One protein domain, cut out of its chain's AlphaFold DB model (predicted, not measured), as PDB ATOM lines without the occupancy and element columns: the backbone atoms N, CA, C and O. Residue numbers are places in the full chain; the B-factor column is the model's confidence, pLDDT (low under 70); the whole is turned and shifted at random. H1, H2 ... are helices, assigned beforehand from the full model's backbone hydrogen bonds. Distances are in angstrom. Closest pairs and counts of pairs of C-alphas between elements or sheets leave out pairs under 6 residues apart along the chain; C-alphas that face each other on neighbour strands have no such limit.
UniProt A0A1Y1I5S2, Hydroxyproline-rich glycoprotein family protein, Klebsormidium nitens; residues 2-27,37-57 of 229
ATOM      1  N   LYS A   2      28.108   1.749 -36.699       76.69
ATOM      2  CA  LYS A   2      27.448   2.739 -37.584       76.69
ATOM      3  C   LYS A   2      27.526   4.196 -37.084       76.69
ATOM      4  O   LYS A   2      27.731   5.081 -37.898       76.69
ATOM      5  N   MET A   3      27.431   4.420 -35.768       81.38
ATOM      6  CA  MET A   3      27.526   5.755 -35.143       81.38
ATOM      7  C   MET A   3      28.874   6.427 -35.424       81.38
ATOM      8  O   MET A   3      28.918   7.530 -35.946       81.38
ATOM      9  N   HIS A   4      29.967   5.697 -35.203       85.50
ATOM     10  CA  HIS A   4      31.316   6.230 -35.382       85.50
ATOM     11  C   HIS A   4      31.625   6.619 -36.839       85.50
ATOM     12  O   HIS A   4      32.303   7.600 -37.104       85.50
ATOM     13  N   ARG A   5      31.048   5.891 -37.808       89.50
ATOM     14  CA  ARG A   5      31.141   6.246 -39.231       89.50
ATOM     15  C   ARG A   5      30.377   7.531 -39.567       89.50
ATOM     16  O   ARG A   5      30.802   8.258 -40.454       89.50
ATOM     17  N   ALA A   6      29.247   7.784 -38.902       91.56
ATOM     18  CA  ALA A   6      28.473   9.008 -39.097       91.56
ATOM     19  C   ALA A   6      29.187  10.227 -38.492       91.56
ATOM     20  O   ALA A   6      29.244  11.267 -39.137       91.56
ATOM     21  N   GLU A   7      29.784  10.078 -37.307       89.94
ATOM     22  CA  GLU A   7      30.624  11.108 -36.676       89.94
ATOM     23  C   GLU A   7      31.810  11.477 -37.570       89.94
ATOM     24  O   GLU A   7      31.960  12.637 -37.942       89.94
ATOM     25  N   GLN A   8      32.559  10.474 -38.035       92.69
ATOM     26  CA  GLN A   8      33.709  10.687 -38.913       92.69
ATOM     27  C   GLN A   8      33.327  11.341 -40.253       92.69
ATOM     28  O   GLN A   8      34.083  12.144 -40.794       92.69
ATOM     29  N   ALA A   9      32.140  11.038 -40.789       92.25
ATOM     30  CA  ALA A   9      31.639  11.688 -41.999       92.25
ATOM     31  C   ALA A   9      31.277  13.167 -41.771       92.25
ATOM     32  O   ALA A   9      31.460  13.984 -42.669       92.25
ATOM     33  N   MET A  10      30.765  13.527 -40.589       93.12
ATOM     34  CA  MET A  10      30.473  14.926 -40.255       93.12
ATOM     35  C   MET A  10      31.753  15.733 -40.025       93.12
ATOM     36  O   MET A  10      31.822  16.878 -40.465       93.12
ATOM     37  N   GLU A  11      32.762  15.141 -39.385       93.12
ATOM     38  CA  GLU A  11      34.081  15.759 -39.193       93.12
ATOM     39  C   GLU A  11      34.766  16.048 -40.536       93.12
ATOM     40  O   GLU A  11      35.178  17.181 -40.769       93.12
ATOM     41  N   ASP A  12      34.764  15.091 -41.472       94.25
ATOM     42  CA  ASP A  12      35.314  15.288 -42.825       94.25
ATOM     43  C   ASP A  12      34.605  16.428 -43.585       94.25
ATOM     44  O   ASP A  12      35.238  17.262 -44.241       94.25
ATOM     45  N   VAL A  13      33.278  16.535 -43.448       91.12
ATOM     46  CA  VAL A  13      32.507  17.646 -44.031       91.12
ATOM     47  C   VAL A  13      32.855  18.979 -43.365       91.12
ATOM     48  O   VAL A  13      33.008  19.981 -44.067       91.12
ATOM     49  N   LEU A  14      32.998  19.018 -42.038       91.50
ATOM     50  CA  LEU A  14      33.374  20.229 -41.306       91.50
ATOM     51  C   LEU A  14      34.781  20.699 -41.675       91.50
ATOM     52  O   LEU A  14      34.963  21.895 -41.921       91.50
ATOM     53  N   ASP A  15      35.737  19.780 -41.789       88.56
ATOM     54  CA  ASP A  15      37.106  20.064 -42.214       88.56
ATOM     55  C   ASP A  15      37.127  20.607 -43.640       88.56
ATOM     56  O   ASP A  15      37.688  21.678 -43.897       88.56
ATOM     57  N   LYS A  16      36.405  19.958 -44.559       85.06
ATOM     58  CA  LYS A  16      36.265  20.429 -45.938       85.06
ATOM     59  C   LYS A  16      35.580  21.792 -46.016       85.06
ATOM     60  O   LYS A  16      36.009  22.637 -46.796       85.06
ATOM     61  N   CYS A  17      34.562  22.054 -45.196       81.19
ATOM     62  CA  CYS A  17      33.918  23.367 -45.097       81.19
ATOM     63  C   CYS A  17      34.837  24.431 -44.480       81.19
ATOM     64  O   CYS A  17      34.776  25.595 -44.879       81.19
ATOM     65  N   SER A  18      35.695  24.060 -43.526       80.06
ATOM     66  CA  SER A  18      36.639  24.975 -42.877       80.06
ATOM     67  C   SER A  18      37.676  25.526 -43.858       80.06
ATOM     68  O   SER A  18      38.015  26.705 -43.771       80.06
ATOM     69  N   MET A  19      38.073  24.735 -44.863       73.38
ATOM     70  CA  MET A  19      38.964  25.176 -45.944       73.38
ATOM     71  C   MET A  19      38.387  26.341 -46.767       73.38
ATOM     72  O   MET A  19      39.143  27.113 -47.351       73.38
ATOM     73  N   TYR A  20      37.060  26.506 -46.787       70.00
ATOM     74  CA  TYR A  20      36.380  27.619 -47.461       70.00
ATOM     75  C   TYR A  20      36.063  28.794 -46.524       70.00
ATOM     76  O   TYR A  20      35.546  29.822 -46.977       70.00
ATOM     77  N   LYS A  21      36.346  28.686 -45.217       64.44
ATOM     78  CA  LYS A  21      36.056  29.767 -44.271       64.44
ATOM     79  C   LYS A  21      37.076  30.899 -44.425       64.44
ATOM     80  O   LYS A  21      38.182  30.845 -43.903       64.44
ATOM     81  N   ARG A  22      36.579  31.971 -45.050       60.84
ATOM     82  CA  ARG A  22      37.101  33.347 -45.101       60.84
ATOM     83  C   ARG A  22      38.289  33.555 -46.048       60.84
ATOM     84  O   ARG A  22      39.440  33.404 -45.636       60.84
ATOM     85  N   PRO A  23      38.041  34.021 -47.289       63.19
ATOM     86  CA  PRO A  23      39.077  34.752 -48.007       63.19
ATOM     87  C   PRO A  23      39.546  35.924 -47.133       63.19
ATOM     88  O   PRO A  23      38.743  36.595 -46.482       63.19
ATOM     89  N   LYS A  24      40.863  36.129 -47.065       61.94
ATOM     90  CA  LYS A  24      41.458  37.234 -46.310       61.94
ATOM     91  C   LYS A  24      41.010  38.548 -46.957       61.94
ATOM     92  O   LYS A  24      41.457  38.862 -48.057       61.94
ATOM     93  N   LEU A  25      40.120  39.279 -46.287       57.03
ATOM     94  CA  LEU A  25      39.701  40.622 -46.685       57.03
ATOM     95  C   LEU A  25      40.880  41.572 -46.454       57.03
ATOM     96  O   LEU A  25      41.415  41.635 -45.348       57.03
ATOM     97  N   SER A  26      41.322  42.272 -47.495       59.75
ATOM     98  CA  SER A  26      42.309  43.345 -47.375       59.75
ATOM     99  C   SER A  26      41.597  44.685 -47.487       59.75
ATOM    100  O   SER A  26      40.965  44.952 -48.506       59.75
ATOM    101  N   ASN A  27      41.723  45.528 -46.459       60.38
ATOM    102  CA  ASN A  27      41.088  46.850 -46.418       60.38
ATOM    103  C   ASN A  27      41.679  47.837 -47.442       60.38
ATOM    104  O   ASN A  27      41.039  48.834 -47.737       60.38
ATOM    105  N   GLY A  37      45.213  32.402 -58.181       58.84
ATOM    106  CA  GLY A  37      45.164  31.679 -56.902       58.84
ATOM    107  C   GLY A  37      44.910  32.501 -55.635       58.84
ATOM    108  O   GLY A  37      44.549  31.905 -54.619       58.84
ATOM    109  N   GLN A  38      45.000  33.837 -55.650       58.69
ATOM    110  CA  GLN A  38      44.548  34.660 -54.515       58.69
ATOM    111  C   GLN A  38      43.294  35.457 -54.882       58.69
ATOM    112  O   GLN A  38      43.376  36.570 -55.383       58.69
ATOM    113  N   ARG A  39      42.115  34.902 -54.567       65.06
ATOM    114  CA  ARG A  39      40.838  35.637 -54.605       65.06
ATOM    115  C   ARG A  39      40.788  36.648 -53.453       65.06
ATOM    116  O   ARG A  39      40.119  36.418 -52.446       65.06
ATOM    117  N   ARG A  40      41.561  37.728 -53.557       70.56
ATOM    118  CA  ARG A  40      41.395  38.909 -52.704       70.56
ATOM    119  C   ARG A  40      40.301  39.755 -53.340       70.56
ATOM    120  O   ARG A  40      40.409  40.106 -54.505       70.56
ATOM    121  N   ILE A  41      39.234  40.007 -52.594       78.56
ATOM    122  CA  ILE A  41      38.116  40.846 -53.032       78.56
ATOM    123  C   ILE A  41      38.152  42.099 -52.163       78.56
ATOM    124  O   ILE A  41      38.274  41.988 -50.937       78.56
ATOM    125  N   ALA A  42      38.082  43.275 -52.783       86.69
ATOM    126  CA  ALA A  42      38.004  44.530 -52.054       86.69
ATOM    127  C   ALA A  42      36.653  44.642 -51.333       86.69
ATOM    128  O   ALA A  42      35.608  44.257 -51.857       86.69
ATOM    129  N   ILE A  43      36.656  45.193 -50.118       86.81
ATOM    130  CA  ILE A  43      35.426  45.346 -49.325       86.81
ATOM    131  C   ILE A  43      34.438  46.286 -50.028       86.81
ATOM    132  O   ILE A  43      33.239  46.016 -50.026       86.81
ATOM    133  N   GLY A  44      34.934  47.338 -50.687       91.00
ATOM    134  CA  GLY A  44      34.104  48.257 -51.471       91.00
ATOM    135  C   GLY A  44      33.331  47.557 -52.596       91.00
ATOM    136  O   GLY A  44      32.145  47.825 -52.789       91.00
ATOM    137  N   ASP A  45      33.949  46.587 -53.272       89.31
ATOM    138  CA  ASP A  45      33.286  45.794 -54.313       89.31
ATOM    139  C   ASP A  45      32.204  44.889 -53.727       89.31
ATOM    140  O   ASP A  45      31.122  44.766 -54.295       89.31
ATOM    141  N   ILE A  46      32.450  44.303 -52.552       90.88
ATOM    142  CA  ILE A  46      31.456  43.480 -51.852       90.88
ATOM    143  C   ILE A  46      30.246  44.327 -51.459       90.88
ATOM    144  O   ILE A  46      29.115  43.919 -51.709       90.88
ATOM    145  N   VAL A  47      30.466  45.501 -50.863       91.50
ATOM    146  CA  VAL A  47      29.384  46.389 -50.408       91.50
ATOM    147  C   VAL A  47      28.597  46.943 -51.597       91.50
ATOM    148  O   VAL A  47      27.366  46.887 -51.603       91.50
ATOM    149  N   SER A  48      29.286  47.418 -52.638       92.75
ATOM    150  CA  SER A  48      28.624  47.932 -53.842       92.75
ATOM    151  C   SER A  48      27.851  46.837 -54.582       92.75
ATOM    152  O   SER A  48      26.727  47.073 -55.032       92.75
ATOM    153  N   TYR A  49      28.399  45.622 -54.669       92.25
ATOM    154  CA  TYR A  49      27.710  44.485 -55.270       92.25
ATOM    155  C   TYR A  49      26.520  44.024 -54.428       92.25
ATOM    156  O   TYR A  49      25.451  43.780 -54.984       92.25
ATOM    157  N   ALA A  50      26.660  43.980 -53.100       91.81
ATOM    158  CA  ALA A  50      25.559  43.686 -52.187       91.81
ATOM    159  C   ALA A  50      24.394  44.662 -52.403       91.81
ATOM    160  O   ALA A  50      23.246  44.231 -52.521       91.81
ATOM    161  N   HIS A  51      24.681  45.958 -52.556       89.94
ATOM    162  CA  HIS A  51      23.653  46.952 -52.862       89.94
ATOM    163  C   HIS A  51      22.985  46.700 -54.228       89.94
ATOM    164  O   HIS A  51      21.762  46.766 -54.328       89.94
ATOM    165  N   LYS A  52      23.753  46.323 -55.263       90.88
ATOM    166  CA  LYS A  52      23.212  45.985 -56.597       90.88
ATOM    167  C   LYS A  52      22.252  44.791 -56.567       90.88
ATOM    168  O   LYS A  52      21.208  44.845 -57.210       90.88
ATOM    169  N   ILE A  53      22.586  43.722 -55.841       89.06
ATOM    170  CA  ILE A  53      21.748  42.511 -55.799       89.06
ATOM    171  C   ILE A  53      20.565  42.637 -54.832       89.06
ATOM    172  O   ILE A  53      19.551  41.977 -55.036       89.06
ATOM    173  N   SER A  54      20.640  43.525 -53.834       86.25
ATOM    174  CA  SER A  54      19.586  43.688 -52.816       86.25
ATOM    175  C   SER A  54      18.198  43.959 -53.413       86.25
ATOM    176  O   SER A  54      17.199  43.491 -52.870       86.25
ATOM    177  N   TYR A  55      18.128  44.657 -54.551       80.12
ATOM    178  CA  TYR A  55      16.868  44.979 -55.233       80.12
ATOM    179  C   TYR A  55      16.214  43.793 -55.957       80.12
ATOM    180  O   TYR A  55      15.009  43.821 -56.192       80.12
ATOM    181  N   SER A  56      16.976  42.758 -56.323       84.06
ATOM    182  CA  SER A  56      16.458  41.590 -57.056       84.06
ATOM    183  C   SER A  56      16.409  40.319 -56.212       84.06
ATOM    184  O   SER A  56      15.667  39.395 -56.541       84.06
ATOM    185  N   THR A  57      17.157  40.265 -55.109       80.81
ATOM    186  CA  THR A  57      17.245  39.087 -54.235       80.81
ATOM    187  C   THR A  57      16.408  39.212 -52.963       80.81
ATOM    188  O   THR A  57      16.620  38.454 -52.016       80.81
TER     189      THR A  57
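This is residues 2 to 27 and 37 to 57 of the 229 residues of the protein "Hydroxyproline-rich glycoprotein family protein" of Klebsormidium nitens (UniProt A0A1Y1I5S2). The printed part is an open L with two single helices, H1 and H2, as its arms and the loop residues 19 to 27 and 37 to 42 at its corner. H1 is the longer arm, and no part packs on either helix to make a core. The printed part has 47 residues with two named helices, H1 then H2, and no named strand; its class is all helix. It is extended, with a radius of gyration of the C-alphas of 17.2 A, and elongated, spanning 48 by 28 by 16 A.

H1, residues 2 to 18, runs 24.6 A from C-alpha 2 at (27.448, 2.739, -37.584). H2, residues 43 to 54, runs 16.3 A and ends at C-alpha 54 at (19.586, 43.688, -52.816).

H1 and H2 are apart. Residues 2 to 22 and 45 to 57 stand free. In H1 and H2 every O i to N i+4 pair is within hydrogen-bond range.

The C-alphas farthest apart, of Lys 2 and Gly 44, are 48.1 A apart. Residues 28 to 36 are not printed; C-alphas 27 and 37 are 18.9 A apart across this cut, which lies in the link from H1 to H2. The pLDDT is under 70 at residues 21 to 27 and 37 to 39.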